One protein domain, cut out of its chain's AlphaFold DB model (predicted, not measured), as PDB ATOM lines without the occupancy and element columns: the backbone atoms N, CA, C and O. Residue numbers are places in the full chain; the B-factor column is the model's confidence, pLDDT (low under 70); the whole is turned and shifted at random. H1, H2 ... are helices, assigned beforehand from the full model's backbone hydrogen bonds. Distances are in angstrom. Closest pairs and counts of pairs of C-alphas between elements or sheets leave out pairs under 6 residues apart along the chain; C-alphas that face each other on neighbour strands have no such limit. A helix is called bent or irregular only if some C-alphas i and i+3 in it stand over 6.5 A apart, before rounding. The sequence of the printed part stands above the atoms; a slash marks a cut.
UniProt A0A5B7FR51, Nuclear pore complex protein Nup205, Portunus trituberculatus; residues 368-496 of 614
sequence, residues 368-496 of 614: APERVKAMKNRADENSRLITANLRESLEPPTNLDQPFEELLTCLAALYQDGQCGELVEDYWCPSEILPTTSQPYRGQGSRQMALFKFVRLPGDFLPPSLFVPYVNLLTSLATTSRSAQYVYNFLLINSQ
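AT A GLANCE: This is residues 368 to 496 of the 614 residues of the protein "Nuclear pore complex protein Nup205" of Portunus trituberculatus (UniProt A0A5B7FR51). H2 and H6 run side by side as the core of an elongated body; the long helix H1 crosses the beginning of H2 and reaches out toward one end, while H3, H4, H5 and H7 gather toward the other. H7 folds back from H6 as a hairpin, and the loop of residues 434 to 445 lies far out beyond this second group. You have 129 residues printed, with seven named helices, H1 to H7 in order, and no named strand: the class is all helix. The whole is only just compact, close to loose, with a radius of gyration of the C-alphas of 16.5 A and spans of 56 by 32 by 26 A.

IN THESE COORDINATES: Find C-alpha 369 at (250.822, 266.308, 353.234); from there H1, residues 369 to 391, runs 33.2 A to C-alpha 391 at (250.107, 241.481, 331.249). Next come H2, residues 403 to 418, 24.0 A long, then H3, residues 421 to 427, and H4, residues 430 to 433. H5 is residues 446 to 456, 15.4 A, and H6 is residues 464 to 477, 20.5 A. H7, residues 481 to 493, runs 18.6 A to C-alpha 493 at (265.716, 271.341, 335.839). H2 is irregular, with C-alphas 414 and 417 8.8 A apart; H3 and H6 are only just so, with C-alphas 421 and 424 6.8 A apart and C-alphas 465 and 468 7.0 A apart.

HOW THE PARTS SIT: Begin at H6, which with H7 is the hub, each touching three helices. H6 touches H2 at a shallow tilt of 30 degrees, the same way; their closest C-alphas, Ala 412 and Leu 473, are 4.3 A apart. With residues 474 to 477 alone H6 touches residues 483 to 487 of H7, closest at C-alphas 477 and 483, 6.4 A; this helical hairpin has a steep tilt of 37 degrees, only just past shallow. Residues 372 to 379 of H1 alone touch residues 403 to 405 of H2, with C-alphas 375 and 404 closest at 5.2 A. H3 touches H5 about perpendicular, at 83 degrees, with C-alphas 427 and 451 closest at 5.0 A. H4 touches H7, with C-alphas 433 and 489 closest at 6.3 A. Helix packing is mostly crossed, steeply tilted or about perpendicular, but only just. Every O i to N i+4 pair is within hydrogen-bond range in H1, H5 and H7, against 10 of 12 in H2, 8 of 10 in H6 and 0 of 3 in H3, where 3 of 4 O i to N i+3 pairs are; H4 is too short for an i+4 pair.

THE WHOLE: The two farthest C-alphas, those of Ser 393 and Gln 439, are 56.5 A apart. The printed part has no cut; the links H1 to H2 and H4 to H5 are long. Mean pLDDT of the printed part is 87.2; look for values under 70 at residues 433 to 445.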
ATOM      1  N   ALA A 368     247.536 268.516 355.186       94.19
ATOM      2  CA  ALA A 368     247.492 267.051 355.123       94.19
ATOM      3  C   ALA A 368     248.520 266.423 354.144       94.19
ATOM      4  O   ALA A 368     248.157 265.561 353.333       94.19
ATOM      5  N   PRO A 369     249.826 266.766 354.210       94.31
ATOM      6  CA  PRO A 369     250.822 266.308 353.234       94.31
ATOM      7  C   PRO A 369     251.016 264.784 353.236       94.31
ATOM      8  O   PRO A 369     251.151 264.173 352.174       94.31
ATOM      9  N   GLU A 370     250.968 264.141 354.407       94.19
ATOM     10  CA  GLU A 370     251.050 262.677 354.512       94.19
ATOM     11  C   GLU A 370     249.831 261.994 353.886       94.19
ATOM     12  O   GLU A 370     249.959 260.946 353.248       94.19
ATOM     13  N   ARG A 371     248.649 262.620 353.982       95.31
ATOM     14  CA  ARG A 371     247.448 262.119 353.316       95.31
ATOM     15  C   ARG A 371     247.608 262.201 351.806       95.31
ATOM     16  O   ARG A 371     247.381 261.202 351.131       95.31
ATOM     17  N   VAL A 372     248.063 263.339 351.281       96.56
ATOM     18  CA  VAL A 372     248.296 263.516 349.840       96.56
ATOM     19  C   VAL A 372     249.321 262.510 349.311       96.56
ATOM     20  O   VAL A 372     249.088 261.859 348.289       96.56
ATOM     21  N   LYS A 373     250.414 262.294 350.051       95.69
ATOM     22  CA  LYS A 373     251.421 261.275 349.737       95.69
ATOM     23  C   LYS A 373     250.843 259.858 349.744       95.69
ATOM     24  O   LYS A 373     251.135 259.080 348.837       95.69
ATOM     25  N   ALA A 374     249.991 259.520 350.713       95.06
ATOM     26  CA  ALA A 374     249.308 258.228 350.752       95.06
ATOM     27  C   ALA A 374     248.367 258.029 349.547       95.06
ATOM     28  O   ALA A 374     248.349 256.945 348.966       95.06
ATOM     29  N   MET A 375     247.636 259.070 349.124       95.50
ATOM     30  CA  MET A 375     246.805 259.010 347.911       95.50
ATOM     31  C   MET A 375     247.658 258.761 346.660       95.50
ATOM     32  O   MET A 375     247.281 257.942 345.823       95.50
ATOM     33  N   LYS A 376     248.822 259.418 346.549       94.69
ATOM     34  CA  LYS A 376     249.768 259.204 345.443       94.69
ATOM     35  C   LYS A 376     250.303 257.773 345.429       94.69
ATOM     36  O   LYS A 376     250.256 257.119 344.393       94.69
ATOM     37  N   ASN A 377     250.759 257.263 346.575       93.62
ATOM     38  CA  ASN A 377     251.253 255.886 346.688       93.62
ATOM     39  C   ASN A 377     250.180 254.869 346.271       93.62
ATOM     40  O   ASN A 377     250.466 253.941 345.518       93.62
ATOM     41  N   ARG A 378     248.925 255.090 346.680       93.25
ATOM     42  CA  ARG A 378     247.794 254.255 346.260       93.25
ATOM     43  C   ARG A 378     247.547 254.319 344.751       93.25
ATOM     44  O   ARG A 378     247.235 253.304 344.137       93.25
ATOM     45  N   ALA A 379     247.695 255.489 344.135       92.56
ATOM     46  CA  ALA A 379     247.566 255.631 342.688       92.56
ATOM     47  C   ALA A 379     248.684 254.885 341.928       92.56
ATOM     48  O   ALA A 379     248.411 254.246 340.906       92.56
ATOM     49  N   ASP A 380     249.913 254.872 342.451       91.69
ATOM     50  CA  ASP A 380     251.008 254.058 341.906       91.69
ATOM     51  C   ASP A 380     250.721 252.553 342.037       91.69
ATOM     52  O   ASP A 380     250.932 251.792 341.090       91.69
ATOM     53  N   GLU A 381     250.212 252.111 343.190       92.12
ATOM     54  CA  GLU A 381     249.802 250.720 343.432       92.12
ATOM     55  C   GLU A 381     248.686 250.285 342.475       92.12
ATOM     56  O   GLU A 381     248.812 249.251 341.814       92.12
ATOM     57  N   ASN A 382     247.644 251.108 342.322       92.50
ATOM     58  CA  ASN A 382     246.565 250.889 341.358       92.50
ATOM     59  C   ASN A 382     247.112 250.762 339.929       92.50
ATOM     60  O   ASN A 382     246.716 249.872 339.181       92.50
ATOM     61  N   SER A 383     248.066 251.613 339.553       89.81
ATOM     62  CA  SER A 383     248.675 251.591 338.218       89.81
ATOM     63  C   SER A 383     249.485 250.316 337.969       89.81
ATOM     64  O   SER A 383     249.422 249.731 336.882       89.81
ATOM     65  N   ARG A 384     250.212 249.830 338.986       90.31
ATOM     66  CA  ARG A 384     250.916 248.539 338.934       90.31
ATOM     67  C   ARG A 384     249.937 247.376 338.820       90.31
ATOM     68  O   ARG A 384     250.181 246.475 338.021       90.31
ATOM     69  N   LEU A 385     248.830 247.419 339.560       90.19
ATOM     70  CA  LEU A 385     247.775 246.410 339.503       90.19
ATOM     71  C   LEU A 385     247.129 246.345 338.113       90.19
ATOM     72  O   LEU A 385     247.003 245.258 337.554       90.19
ATOM     73  N   ILE A 386     246.765 247.489 337.527       88.62
ATOM     74  CA  ILE A 386     246.223 247.561 336.159       88.62
ATOM     75  C   ILE A 386     247.225 246.956 335.169       88.62
ATOM     76  O   ILE A 386     246.872 246.095 334.368       88.62
ATOM     77  N   THR A 387     248.496 247.350 335.270       87.75
ATOM     78  CA  THR A 387     249.557 246.846 334.387       87.75
ATOM     79  C   THR A 387     249.762 245.335 334.537       87.75
ATOM     80  O   THR A 387     249.981 244.649 333.541       87.75
ATOM     81  N   ALA A 388     249.687 244.800 335.759       88.94
ATOM     82  CA  ALA A 388     249.801 243.368 336.020       88.94
ATOM     83  C   ALA A 388     248.638 242.578 335.396       88.94
ATOM     84  O   ALA A 388     248.891 241.616 334.676       88.94
ATOM     85  N   ASN A 389     247.393 243.038 335.571       88.75
ATOM     86  CA  ASN A 389     246.218 242.407 334.957       88.75
ATOM     87  C   ASN A 389     246.322 242.391 333.426       88.75
ATOM     88  O   ASN A 389     246.155 241.344 332.806       88.75
ATOM     89  N   LEU A 390     246.697 243.520 332.817       87.06
ATOM     90  CA  LEU A 390     246.871 243.607 331.364       87.06
ATOM     91  C   LEU A 390     247.963 242.657 330.845       87.06
ATOM     92  O   LEU A 390     247.803 242.071 329.776       87.06
ATOM     93  N   ARG A 391     249.057 242.459 331.598       88.31
ATOM     94  CA  ARG A 391     250.107 241.481 331.249       88.31
ATOM     95  C   ARG A 391     249.603 240.042 331.296       88.31
ATOM     96  O   ARG A 391     250.021 239.232 330.474       88.31
ATOM     97  N   GLU A 392     248.702 239.741 332.220       91.44
ATOM     98  CA  GLU A 392     248.049 238.435 332.348       91.44
ATOM     99  C   GLU A 392     246.834 238.278 331.414       91.44
ATOM    100  O   GLU A 392     246.171 237.246 331.436       91.44
ATOM    101  N   SER A 393     246.562 239.262 330.543       87.06
ATOM    102  CA  SER A 393     245.370 239.313 329.678       87.06
ATOM    103  C   SER A 393     244.042 239.270 330.454       87.06
ATOM    104  O   SER A 393     243.030 238.803 329.933       87.06
ATOM    105  N   LEU A 394     244.050 239.764 331.696       89.38
ATOM    106  CA  LEU A 394     242.876 239.953 332.546       89.38
ATOM    107  C   LEU A 394     242.307 241.365 332.376       89.38
ATOM    108  O   LEU A 394     243.037 242.323 332.104       89.38
ATOM    109  N   GLU A 395     240.995 241.508 332.574       85.25
ATOM    110  CA  GLU A 395     240.354 242.823 332.606       85.25
ATOM    111  C   GLU A 395     240.778 243.592 333.871       85.25
ATOM    112  O   GLU A 395     240.743 243.037 334.974       85.25
ATOM    113  N   PRO A 396     241.195 244.865 333.746       84.38
ATOM    114  CA  PRO A 396     241.579 245.658 334.901       84.38
ATOM    115  C   PRO A 396     240.356 245.970 335.782       84.38
ATOM    116  O   PRO A 396     239.246 246.126 335.267       84.38
ATOM    117  N   PRO A 397     240.533 246.130 337.107       87.25
ATOM    118  CA  PRO A 397     239.425 246.478 337.988       87.25
ATOM    119  C   PRO A 397     238.855 247.856 337.622       87.25
ATOM    120  O   PRO A 397     239.590 248.839 337.549       87.25
ATOM    121  N   THR A 398     237.540 247.942 337.427       78.94
ATOM    122  CA  THR A 398     236.871 249.176 336.970       78.94
ATOM    123  C   THR A 398     236.547 250.157 338.097       78.94
ATOM    124  O   THR A 398     236.336 251.335 337.840       78.94
ATOM    125  N   ASN A 399     236.512 249.689 339.348       83.19
ATOM    126  CA  ASN A 399     236.088 250.470 340.517       83.19
ATOM    127  C   ASN A 399     237.263 250.788 341.452       83.19
ATOM    128  O   ASN A 399     237.157 250.635 342.669       83.19
ATOM    129  N   LEU A 400     238.408 251.174 340.884       87.38
ATOM    130  CA  LEU A 400     239.549 251.608 341.683       87.38
ATOM    131  C   LEU A 400     239.319 253.026 342.195       87.38
ATOM    132  O   LEU A 400     238.917 253.921 341.459       87.38
ATOM    133  N   ASP A 401     239.590 253.216 343.479       88.75
ATOM    134  CA  ASP A 401     239.552 254.520 344.125       88.75
ATOM    135  C   ASP A 401     240.807 255.321 343.744       88.75
ATOM    136  O   ASP A 401     241.928 254.846 343.962       88.75
ATOM    137  N   GLN A 402     240.630 256.509 343.157       92.31
ATOM    138  CA  GLN A 402     241.706 257.315 342.560       92.31
ATOM    139  C   GLN A 402     241.741 258.767 343.081       92.31
ATOM    140  O   GLN A 402     241.885 259.703 342.297       92.31
ATOM    141  N   PRO A 403     241.700 259.009 344.404       94.44
ATOM    142  CA  PRO A 403     241.533 260.357 344.954       94.44
ATOM    143  C   PRO A 403     242.683 261.317 344.605       94.44
ATOM    144  O   PRO A 403     242.483 262.527 344.576       94.44
ATOM    145  N   PHE A 404     243.886 260.800 344.317       96.62
ATOM    146  CA  PHE A 404     244.999 261.624 343.837       96.62
ATOM    147  C   PHE A 404     244.775 262.119 342.405       96.62
ATOM    148  O   PHE A 404     245.007 263.288 342.129       96.62
ATOM    149  N   GLU A 405     244.296 261.252 341.508       95.44
ATOM    150  CA  GLU A 405     243.945 261.640 340.140       95.44
ATOM    151  C   GLU A 405     242.805 262.660 340.150       95.44
ATOM    152  O   GLU A 405     242.924 263.709 339.522       95.44
ATOM    153  N   GLU A 406     241.764 262.407 340.953       97.06
ATOM    154  CA  GLU A 406     240.631 263.321 341.122       97.06
ATOM    155  C   GLU A 406     241.072 264.697 341.657       97.06
ATOM    156  O   GLU A 406     240.558 265.728 341.223       97.06
ATOM    157  N   LEU A 407     242.048 264.742 342.575       98.12
ATOM    158  CA  LEU A 407     242.640 265.998 343.050       98.12
ATOM    159  C   LEU A 407     243.354 266.743 341.913       98.12
ATOM    160  O   LEU A 407     243.141 267.944 341.753       98.12
ATOM    161  N   LEU A 408     244.183 266.052 341.120       97.75
ATOM    162  CA  LEU A 408     244.905 266.659 339.996       97.75
ATOM    163  C   LEU A 408     243.940 267.238 338.957       97.75
ATOM    164  O   LEU A 408     244.127 268.376 338.528       97.75
ATOM    165  N   THR A 409     242.892 266.499 338.577       97.44
ATOM    166  CA  THR A 409     241.912 266.971 337.587       97.44
ATOM    167  C   THR A 409     241.035 268.098 338.126       97.44
ATOM    168  O   THR A 409     240.718 269.026 337.382       97.44
ATOM    169  N   CYS A 410     240.690 268.074 339.416       98.31
ATOM    170  CA  CYS A 410     239.967 269.160 340.076       98.31
ATOM    171  C   CYS A 410     240.791 270.457 340.117       98.31
ATOM    172  O   CYS A 410     240.292 271.514 339.731       98.31
ATOM    173  N   LEU A 411     242.072 270.385 340.499       98.19
ATOM    174  CA  LEU A 411     242.982 271.537 340.457       98.19
ATOM    175  C   LEU A 411     243.199 272.031 339.021       98.19
ATOM    176  O   LEU A 411     243.186 273.237 338.776       98.19
ATOM    177  N   ALA A 412     243.354 271.112 338.062       97.56
ATOM    178  CA  ALA A 412     243.478 271.460 336.652       97.56
ATOM    179  C   ALA A 412     242.266 272.268 336.163       97.56
ATOM    180  O   ALA A 412     242.447 273.322 335.560       97.56
ATOM    181  N   ALA A 413     241.050 271.822 336.498       97.19
ATOM    182  CA  ALA A 413     239.808 272.517 336.169       97.19
ATOM    183  C   ALA A 413     239.659 273.865 336.900       97.19
ATOM    184  O   ALA A 413     239.165 274.826 336.313       97.19
ATOM    185  N   LEU A 414     240.102 273.971 338.160       97.44
ATOM    186  CA  LEU A 414     240.007 275.217 338.926       97.44
ATOM    187  C   LEU A 414     240.883 276.317 338.317       97.44
ATOM    188  O   LEU A 414     240.424 277.441 338.147       97.44
ATOM    189  N   TYR A 415     242.124 275.996 337.951       96.56
ATOM    190  CA  TYR A 415     243.058 276.978 337.389       96.56
ATOM    191  C   TYR A 415     242.954 277.119 335.866       96.56
ATOM    192  O   TYR A 415     243.679 277.917 335.270       96.56
ATOM    193  N   GLN A 416     242.064 276.359 335.223       92.31
ATOM    194  CA  GLN A 416     241.882 276.400 333.780       92.31
ATOM    195  C   GLN A 416     241.557 277.824 333.301       92.31
ATOM    196  O   GLN A 416     240.863 278.588 333.972       92.31
ATOM    197  N   ASP A 417     242.098 278.186 332.136       86.50
ATOM    198  CA  ASP A 417     241.853 279.463 331.450       86.50
ATOM    199  C   ASP A 417     242.139 280.729 332.285       86.50
ATOM    200  O   ASP A 417     241.700 281.821 331.939       86.50
ATOM    201  N   GLY A 418     242.932 280.605 333.355       86.00
ATOM    202  CA  GLY A 418     243.438 281.743 334.124       86.00
ATOM    203  C   GLY A 418     242.413 282.420 335.036       86.00
ATOM    204  O   GLY A 418     242.697 283.501 335.545       86.00
ATOM    205  N   GLN A 419     241.257 281.798 335.303       90.62
ATOM    206  CA  GLN A 419     240.206 282.386 336.157       90.62
ATOM    207  C   GLN A 419     240.670 282.708 337.593       90.62
ATOM    208  O   GLN A 419     240.126 283.596 338.243       90.62
ATOM    209  N   CYS A 420     241.715 282.033 338.081       93.25
ATOM    210  CA  CYS A 420     242.305 282.276 339.399       93.25
ATOM    211  C   CYS A 420     243.423 283.338 339.419       93.25
ATOM    212  O   CYS A 420     243.947 283.624 340.494       93.25
ATOM    213  N   GLY A 421     243.804 283.915 338.273       92.12
ATOM    214  CA  GLY A 421     244.830 284.959 338.195       92.12
ATOM    215  C   GLY A 421     246.143 284.579 338.892       92.12
ATOM    216  O   GLY A 421     246.673 283.492 338.682       92.12
ATOM    217  N   GLU A 422     246.653 285.465 339.751       92.44
ATOM    218  CA  GLU A 422     247.939 285.297 340.448       92.44
ATOM    219  C   GLU A 422     247.937 284.199 341.534       92.44
ATOM    220  O   GLU A 422     249.005 283.823 342.003       92.44
ATOM    221  N   LEU A 423     246.787 283.612 341.899       94.06
ATOM    222  CA  LEU A 423     246.726 282.535 342.907       94.06
ATOM    223  C   LEU A 423     247.518 281.281 342.499       94.06
ATOM    224  O   LEU A 423     247.897 280.478 343.347       94.06
ATOM    225  N   VAL A 424     247.774 281.080 341.202       94.94
ATOM    226  CA  VAL A 424     248.620 279.971 340.727       94.94
ATOM    227  C   VAL A 424     250.084 280.131 341.143       94.94
ATOM    228  O   VAL A 424     250.827 279.151 341.152       94.94
ATOM    229  N   GLU A 425     250.510 281.347 341.503       92.38
ATOM    230  CA  GLU A 425     251.880 281.639 341.930       92.38
ATOM    231  C   GLU A 425     252.206 281.039 343.310       92.38
ATOM    232  O   GLU A 425     253.370 280.734 343.577       92.38
ATOM    233  N   ASP A 426     251.190 280.737 344.130       92.44
ATOM    234  CA  ASP A 426     251.327 280.042 345.423       92.44
ATOM    235  C   ASP A 426     251.984 278.657 345.298       92.44
ATOM    236  O   ASP A 426     252.594 278.166 346.249       92.44
ATOM    237  N   TYR A 427     251.875 278.012 344.131       94.75
ATOM    238  CA  TYR A 427     252.443 276.682 343.887       94.75
ATOM    239  C   TYR A 427     253.942 276.695 343.593       94.75
ATOM    240  O   TYR A 427     254.559 275.630 343.557       94.75
ATOM    241  N   TRP A 428     254.539 277.866 343.376       92.38
ATOM    242  CA  TRP A 428     255.914 277.986 342.903       92.38
ATOM    243  C   TRP A 428     256.817 278.598 343.968       92.38
ATOM    244  O   TRP A 428     256.427 279.524 344.667       92.38
ATOM    245  N   CYS A 429     258.053 278.102 344.079       85.56
ATOM    246  CA  CYS A 429     259.064 278.642 344.989       85.56
ATOM    247  C   CYS A 429     260.245 279.211 344.180       85.56
ATOM    248  O   CYS A 429     261.107 278.441 343.743       85.56
ATOM    249  N   PRO A 430     260.330 280.543 343.972       76.38
ATOM    250  CA  PRO A 430     261.325 281.137 343.076       76.38
ATOM    251  C   PRO A 430     262.772 280.798 343.447       76.38
ATOM    252  O   PRO A 430     263.583 280.580 342.557       76.38
ATOM    253  N   SER A 431     263.104 280.671 344.737       70.75
ATOM    254  CA  SER A 431     264.471 280.332 345.166       70.75
ATOM    255  C   SER A 431     264.915 278.921 344.783       70.75
ATOM    256  O   SER A 431     266.112 278.678 344.676       70.75
ATOM    257  N   GLU A 432     263.980 277.977 344.623       71.19
ATOM    258  CA  GLU A 432     264.309 276.609 344.197       71.19
ATOM    259  C   GLU A 432     264.393 276.479 342.670       71.19
ATOM    260  O   GLU A 432     265.009 275.543 342.170       71.19
ATOM    261  N   ILE A 433     263.789 277.416 341.931       68.88
ATOM    262  CA  ILE A 433     263.627 277.345 340.472       68.88
ATOM    263  C   ILE A 433     264.583 278.311 339.745       68.88
ATOM    264  O   ILE A 433     265.053 278.012 338.649       68.88
ATOM    265  N   LEU A 434     264.903 279.456 340.356       68.25
ATOM    266  CA  LEU A 434     265.762 280.518 339.821       68.25
ATOM    267  C   LEU A 434     266.968 280.741 340.761       68.25
ATOM    268  O   LEU A 434     266.918 281.594 341.649       68.25
ATOM    269  N   PRO A 435     268.089 280.017 340.578       53.38
ATOM    270  CA  PRO A 435     269.247 280.107 341.474       53.38
ATOM    271  C   PRO A 435     270.013 281.446 341.410       53.38
ATOM    272  O   PRO A 435     270.933 281.660 342.195       53.38
ATOM    273  N   THR A 436     269.674 282.355 340.487       52.31
ATOM    274  CA  THR A 436     270.436 283.590 340.216       52.31
ATOM    275  C   THR A 436     269.877 284.857 340.869       52.31
ATOM    276  O   THR A 436     270.537 285.894 340.828       52.31
ATOM    277  N   THR A 437     268.691 284.823 341.481       49.12
ATOM    278  CA  THR A 437     268.110 285.994 342.159       49.12
ATOM    279  C   THR A 437     268.432 285.980 343.649       49.12
ATOM    280  O   THR A 437     267.750 285.348 344.448       49.12
ATOM    281  N   SER A 438     269.462 286.732 344.044       43.25
ATOM    282  CA  SER A 438     269.863 286.975 345.437       43.25
ATOM    283  C   SER A 438     268.950 287.965 346.180       43.25
ATOM    284  O   SER A 438     269.421 288.706 347.045       43.25
ATOM    285  N   GLN A 439     267.663 288.037 345.829       44.16
ATOM    286  CA  GLN A 439     266.694 288.841 346.568       44.16
ATOM    287  C   GLN A 439     265.713 287.920 347.292       44.16
ATOM    288  O   GLN A 439     264.982 287.182 346.629       44.16
ATOM    289  N   PRO A 440     265.662 287.951 348.636       40.75
ATOM    290  CA  PRO A 440     264.550 287.360 349.353       40.75
ATOM    291  C   PRO A 440     263.304 288.178 349.005       40.75
ATOM    292  O   PRO A 440     263.098 289.274 349.528       40.75
ATOM    293  N   TYR A 441     262.482 287.669 348.086       43.88
ATOM    294  CA  TYR A 441     261.110 288.142 347.953       43.88
ATOM    295  C   TYR A 441     260.451 288.038 349.335       43.88
ATOM    296  O   TYR A 441     260.610 287.031 350.031       43.88
ATOM    297  N   ARG A 442     259.778 289.115 349.764       38.50
ATOM    298  CA  ARG A 442     259.015 289.162 351.020       38.50
ATOM    299  C   ARG A 442     258.163 287.892 351.140       38.50
ATOM    300  O   ARG A 442     257.276 287.688 350.323       38.50
ATOM    301  N   GLY A 443     258.410 287.096 352.180       44.16
ATOM    302  CA  GLY A 443     257.474 286.072 352.643       44.16
ATOM    303  C   GLY A 443     257.581 284.699 351.977       44.16
ATOM    304  O   GLY A 443     256.570 284.181 351.519       44.16
ATOM    305  N   GLN A 444     258.755 284.053 351.999       53.62
ATOM    306  CA  GLN A 444     258.807 282.590 351.859       53.62
ATOM    307  C   GLN A 444     258.073 281.937 353.038       53.62
ATOM    308  O   GLN A 444     258.655 281.664 354.087       53.62
ATOM    309  N   GLY A 445     256.766 281.746 352.886       68.06
ATOM    310  CA  GLY A 445     255.935 281.062 353.864       68.06
ATOM    311  C   GLY A 445     256.143 279.550 353.798       68.06
ATOM    312  O   GLY A 445     256.294 278.975 352.717       68.06
ATOM    313  N   SER A 446     256.074 278.880 354.950       79.25
ATOM    314  CA  SER A 446     255.987 277.411 355.056       79.25
ATOM    315  C   SER A 446     254.924 276.812 354.119       79.25
ATOM    316  O   SER A 446     255.117 275.726 353.572       79.25
ATOM    317  N   ARG A 447     253.845 277.566 353.884       88.06
ATOM    318  CA  ARG A 447     252.755 277.276 352.951       88.06
ATOM    319  C   ARG A 447     253.218 277.105 351.496       88.06
ATOM    320  O   ARG A 447     252.994 276.046 350.916       88.06
ATOM    321  N   GLN A 448     253.894 278.103 350.924       88.62
ATOM    322  CA  GLN A 448     254.371 278.073 349.531       88.62
ATOM    323  C   GLN A 448     255.344 276.907 349.305       88.62
ATOM    324  O   GLN A 448     255.278 276.201 348.301       88.62
ATOM    325  N   MET A 449     256.205 276.633 350.291       89.25
ATOM    326  CA  MET A 449     257.107 275.481 350.259       89.25
ATOM    327  C   MET A 449     256.352 274.141 350.241       89.25
ATOM    328  O   MET A 449     256.734 273.222 349.518       89.25
ATOM    329  N   ALA A 450     255.286 274.001 351.032       91.56
ATOM    330  CA  ALA A 450     254.469 272.790 351.043       91.56
ATOM    331  C   ALA A 450     253.735 272.573 349.707       91.56
ATOM    332  O   ALA A 450     253.739 271.456 349.186       91.56
ATOM    333  N   LEU A 451     253.194 273.636 349.103       95.19
ATOM    334  CA  LEU A 451     252.576 273.569 347.774       95.19
ATOM    335  C   LEU A 451     253.596 273.227 346.683       95.19
ATOM    336  O   LEU A 451     253.328 272.374 345.837       95.19
ATOM    337  N   PHE A 452     254.803 273.794 346.740       94.25
ATOM    338  CA  PHE A 452     255.854 273.435 345.790       94.25
ATOM    339  C   PHE A 452     256.308 271.975 345.947       94.25
ATOM    340  O   PHE A 452     256.500 271.263 344.959       94.25
ATOM    341  N   LYS A 453     256.401 271.464 347.184       93.81
ATOM    342  CA  LYS A 453     256.645 270.033 347.439       93.81
ATOM    343  C   LYS A 453     255.547 269.144 346.858       93.81
ATOM    344  O   LYS A 453     255.862 268.055 346.388       93.81
ATOM    345  N   PHE A 454     254.294 269.596 346.856       96.06
ATOM    346  CA  PHE A 454     253.205 268.896 346.180       96.06
ATOM    347  C   PHE A 454     253.395 268.863 344.662       96.06
ATOM    348  O   PHE A 454     253.287 267.789 344.075       96.06
ATOM    349  N   VAL A 455     253.768 269.983 344.032       94.44
ATOM    350  CA  VAL A 455     254.093 270.001 342.594       94.44
ATOM    351  C   VAL A 455     255.210 269.001 342.284       94.44
ATOM    352  O   VAL A 455     255.128 268.291 341.288       94.44
ATOM    353  N   ARG A 456     256.209 268.864 343.162       91.56
ATOM    354  CA  ARG A 456     257.324 267.909 343.016       91.56
ATOM    355  C   ARG A 456     256.989 266.464 343.415       91.56
ATOM    356  O   ARG A 456     257.776 265.566 343.121       91.56
ATOM    357  N   LEU A 457     255.859 266.222 344.082       90.81
ATOM    358  CA  LEU A 457     255.509 264.925 344.679       90.81
ATOM    359  C   LEU A 457     255.464 263.753 343.679       90.81
ATOM    360  O   LEU A 457     255.888 262.657 344.054       90.81
ATOM    361  N   PRO A 458     254.981 263.927 342.434       82.69
ATOM    362  CA  PRO A 458     255.073 262.903 341.394       82.69
ATOM    363  C   PRO A 458     256.457 262.287 341.200       82.69
ATOM    364  O   PRO A 458     256.546 261.099 340.883       82.69
ATOM    365  N   GLY A 459     257.515 263.056 341.473       81.19
ATOM    366  CA  GLY A 459     258.897 262.648 341.264       81.19
ATOM    367  C   GLY A 459     259.251 262.546 339.783       81.19
ATOM    368  O   GLY A 459     258.578 263.116 338.928       81.19
ATOM    369  N   ASP A 460     260.315 261.803 339.485       72.44
ATOM    370  CA  ASP A 460     260.874 261.754 338.133       72.44
ATOM    371  C   ASP A 460     260.007 260.945 337.154       72.44
ATOM    372  O   ASP A 460     259.992 261.255 335.965       72.44
ATOM    373  N   PHE A 461     259.274 259.928 337.624       80.94
ATOM    374  CA  PHE A 461     258.545 258.999 336.757       80.94
ATOM    375  C   PHE A 461     257.082 258.807 337.180       80.94
ATOM    376  O   PHE A 461     256.800 258.198 338.215       80.94
ATOM    377  N   LEU A 462     256.152 259.263 336.336       88.06
ATOM    378  CA  LEU A 462     254.711 259.059 336.510       88.06
ATOM    379  C   LEU A 462     254.176 257.851 335.726       88.06
ATOM    380  O   LEU A 462     254.550 257.667 334.564       88.06
ATOM    381  N   PRO A 463     253.247 257.059 336.299       88.62
ATOM    382  CA  PRO A 463     252.534 256.043 335.542       88.62
ATOM    383  C   PRO A 463     251.619 256.675 334.473       88.62
ATOM    384  O   PRO A 463     251.149 257.803 334.646       88.62
ATOM    385  N   PRO A 464     251.293 255.940 333.392       84.31
ATOM    386  CA  PRO A 464     250.487 256.466 332.286       84.31
ATOM    387  C   PRO A 464     249.092 256.995 332.665       84.31
ATOM    388  O   PRO A 464     248.569 257.863 331.974       84.31
ATOM    389  N   SER A 465     248.491 256.485 333.744       85.69
ATOM    390  CA  SER A 465     247.215 256.956 334.310       85.69
ATOM    391  C   SER A 465     247.308 258.372 334.888       85.69
ATOM    392  O   SER A 465     246.389 259.161 334.724       85.69
ATOM    393  N   LEU A 466     248.433 258.717 335.519       91.75
ATOM    394  CA  LEU A 466     248.635 260.010 336.179       91.75
ATOM    395  C   LEU A 466     249.322 261.046 335.290       91.75
ATOM    396  O   LEU A 466     249.259 262.238 335.589       91.75
ATOM    397  N   PHE A 467     249.968 260.611 334.206       93.44
ATOM    398  CA  PHE A 467     250.729 261.492 333.324       93.44
ATOM    399  C   PHE A 467     249.869 262.628 332.752       93.44
ATOM    400  O   PHE A 467     250.198 263.796 332.940       93.44
ATOM    401  N   VAL A 468     248.744 262.304 332.106       94.81
ATOM    402  CA  VAL A 468     247.860 263.315 331.495       94.81
ATOM    403  C   VAL A 468     247.228 264.241 332.548       94.81
ATOM    404  O   VAL A 468     247.352 265.455 332.389       94.81
ATOM    405  N   PRO A 469     246.624 263.741 333.649       95.75
ATOM    406  CA  PRO A 469     246.129 264.593 334.733       95.75
ATOM    407  C   PRO A 469     247.175 265.572 335.277       95.75
ATOM    408  O   PRO A 469     246.874 266.744 335.494       95.75
ATOM    409  N   TYR A 470     248.415 265.117 335.462       96.62
ATOM    410  CA  TYR A 470     249.484 265.962 335.980       96.62
ATOM    411  C   TYR A 470     249.981 266.998 334.962       96.62
ATOM    412  O   TYR A 470     250.174 268.159 335.312       96.62
ATOM    413  N   VAL A 471     250.141 266.623 333.689       96.31
ATOM    414  CA  VAL A 471     250.505 267.572 332.621       96.31
ATOM    415  C   VAL A 471     249.415 268.636 332.437       96.31
ATOM    416  O   VAL A 471     249.728 269.817 332.271       96.31
ATOM    417  N   ASN A 472     248.140 268.258 332.554       97.06
ATOM    418  CA  ASN A 472     247.023 269.204 332.526       97.06
ATOM    419  C   ASN A 472     247.052 270.162 333.726       97.06
ATOM    420  O   ASN A 472     246.785 271.350 333.552       97.06
ATOM    421  N   LEU A 473     247.428 269.681 334.917       97.69
ATOM    422  CA  LEU A 473     247.664 270.545 336.077       97.69
ATOM    423  C   LEU A 473     248.814 271.532 335.823       97.69
ATOM    424  O   LEU A 473     248.659 272.722 336.069       97.69
ATOM    425  N   LEU A 474     249.961 271.083 335.302       97.12
ATOM    426  CA  LEU A 474     251.060 271.999 334.963       97.12
ATOM    427  C   LEU A 474     250.626 273.050 333.932       97.12
ATOM    428  O   LEU A 474     250.993 274.218 334.043       97.12
ATOM    429  N   THR A 475     249.802 272.644 332.964       97.38
ATOM    430  CA  THR A 475     249.245 273.539 331.944       97.38
ATOM    431  C   THR A 475     248.318 274.584 332.564       97.38
ATOM    432  O   THR A 475     248.407 275.760 332.217       97.38
ATOM    433  N   SER A 476     247.455 274.194 333.507       97.00
ATOM    434  CA  SER A 476     246.548 275.129 334.185       97.00
ATOM    435  C   SER A 476     247.274 276.067 335.159       97.00
ATOM    436  O   SER A 476     246.840 277.199 335.367       97.00
ATOM    437  N   LEU A 477     248.419 275.647 335.704       97.00
ATOM    438  CA  LEU A 477     249.286 276.506 336.510       97.00
ATOM    439  C   LEU A 477     250.098 277.500 335.664       97.00
ATOM    440  O   LEU A 477     250.552 278.503 336.206       97.00
ATOM    441  N   ALA A 478     250.254 277.286 334.353       96.00
ATOM    442  CA  ALA A 478     250.958 278.174 333.420       96.00
ATOM    443  C   ALA A 478     250.039 279.263 332.824       96.00
ATOM    444  O   ALA A 478     249.964 279.424 331.609       96.00
ATOM    445  N   THR A 479     249.276 279.977 333.652       94.12
ATOM    446  CA  THR A 479     248.282 280.970 333.196       94.12
ATOM    447  C   THR A 479     248.718 282.428 333.327       94.12
ATOM    448  O   THR A 479     248.078 283.288 332.728       94.12
ATOM    449  N   THR A 480     249.806 282.717 334.045       93.75
ATOM    450  CA  THR A 480     250.453 284.038 334.067       93.75
ATOM    451  C   THR A 480     251.837 283.951 333.430       93.75
ATOM    452  O   THR A 480     252.429 282.874 333.345       93.75
ATOM    453  N   SER A 481     252.399 285.087 333.009       92.31
ATOM    454  CA  SER A 481     253.765 285.123 332.465       92.31
ATOM    455  C   SER A 481     254.804 284.580 333.460       92.31
ATOM    456  O   SER A 481     255.661 283.781 333.083       92.31
ATOM    457  N   ARG A 482     254.680 284.915 334.756       91.50
ATOM    458  CA  ARG A 482     255.581 284.402 335.802       91.50
ATOM    459  C   ARG A 482     255.397 282.904 336.020       91.50
ATOM    460  O   ARG A 482     256.378 282.170 336.091       91.50
ATOM    461  N   SER A 483     254.153 282.436 336.116       93.69
ATOM    462  CA  SER A 483     253.886 281.025 336.386       93.69
ATOM    463  C   SER A 483     254.271 280.126 335.208       93.69
ATOM    464  O   SER A 483     254.832 279.053 335.421       93.69
ATOM    465  N   ALA A 484     254.090 280.592 333.969       94.62
ATOM    466  CA  ALA A 484     254.593 279.923 332.772       94.62
ATOM    467  C   ALA A 484     256.124 279.799 332.780       94.62
ATOM    468  O   ALA A 484     256.654 278.724 332.496       94.62
ATOM    469  N   GLN A 485     256.836 280.855 333.189       93.81
ATOM    470  CA  GLN A 485     258.287 280.814 333.359       93.81
ATOM    471  C   GLN A 485     258.715 279.807 334.446       93.81
ATOM    472  O   GLN A 485     259.692 279.075 334.266       93.81
ATOM    473  N   TYR A 486     257.986 279.720 335.567       94.25
ATOM    474  CA  TYR A 486     258.260 278.719 336.606       94.25
ATOM    475  C   TYR A 486     258.051 277.288 336.106       94.25
ATOM    476  O   TYR A 486     258.909 276.440 336.350       94.25
ATOM    477  N   VAL A 487     256.976 277.028 335.356       95.31
ATOM    478  CA  VAL A 487     256.714 275.720 334.735       95.31
ATOM    479  C   VAL A 487     257.815 275.348 333.743       95.31
ATOM    480  O   VAL A 487     258.324 274.225 333.781       95.31
ATOM    481  N   TYR A 488     258.232 276.292 332.892       94.62
ATOM    482  CA  TYR A 488     259.334 276.084 331.955       94.62
ATOM    483  C   TYR A 488     260.620 275.674 332.680       94.62
ATOM    484  O   TYR A 488     261.212 274.644 332.351       94.62
ATOM    485  N   ASN A 489     261.026 276.444 333.692       92.81
ATOM    486  CA  ASN A 489     262.248 276.188 334.451       92.81
ATOM    487  C   ASN A 489     262.171 274.888 335.264       92.81
ATOM    488  O   ASN A 489     263.160 274.163 335.342       92.81
ATOM    489  N   PHE A 490     261.008 274.556 335.827       92.62
ATOM    490  CA  PHE A 490     260.787 273.299 336.543       92.62
ATOM    491  C   PHE A 490     261.076 272.079 335.653       92.62
ATOM    492  O   PHE A 490     261.872 271.214 336.016       92.62
ATOM    493  N   LEU A 491     260.508 272.047 334.444       92.62
ATOM    494  CA  LEU A 491     260.746 270.966 333.480       92.62
ATOM    495  C   LEU A 491     262.169 270.980 332.899       92.62
ATOM    496  O   LEU A 491     262.701 269.933 332.517       92.62
ATOM    497  N   LEU A 492     262.803 272.155 332.837       90.88
ATOM    498  CA  LEU A 492     264.195 272.293 332.416       90.88
ATOM    499  C   LEU A 492     265.161 271.711 333.458       90.88
ATOM    500  O   LEU A 492     266.099 271.009 333.088       90.88
ATOM    501  N   ILE A 493     264.920 271.936 334.753       87.75
ATOM    502  CA  ILE A 493     265.716 271.341 335.839       87.75
ATOM    503  C   ILE A 493     265.650 269.811 335.775       87.75
ATOM    504  O   ILE A 493     266.683 269.149 335.871       87.75
ATOM    505  N   ASN A 494     264.469 269.250 335.507       86.75
ATOM    506  CA  ASN A 494     264.292 267.802 335.346       86.75
ATOM    507  C   ASN A 494     264.984 267.231 334.093       86.75
ATOM    508  O   ASN A 494     265.113 266.016 333.969       86.75
ATOM    509  N   SER A 495     265.446 268.085 333.172       83.12
ATOM    510  CA  SER A 495     266.218 267.682 331.988       83.12
ATOM    511  C   SER A 495     267.722 267.540 332.283       83.12
ATOM    512  O   SER A 495     268.491 267.110 331.427       83.12
ATOM    513  N   GLN A 496     268.190 267.898 333.486       80.00
ATOM    514  CA  GLN A 496     269.618 267.839 333.802       80.00
ATOM    515  C   GLN A 496     270.155 266.396 333.889       80.00
ATOM    516  O   GLN A 496     269.435 265.487 334.303       80.00
TER     517      GLN A 496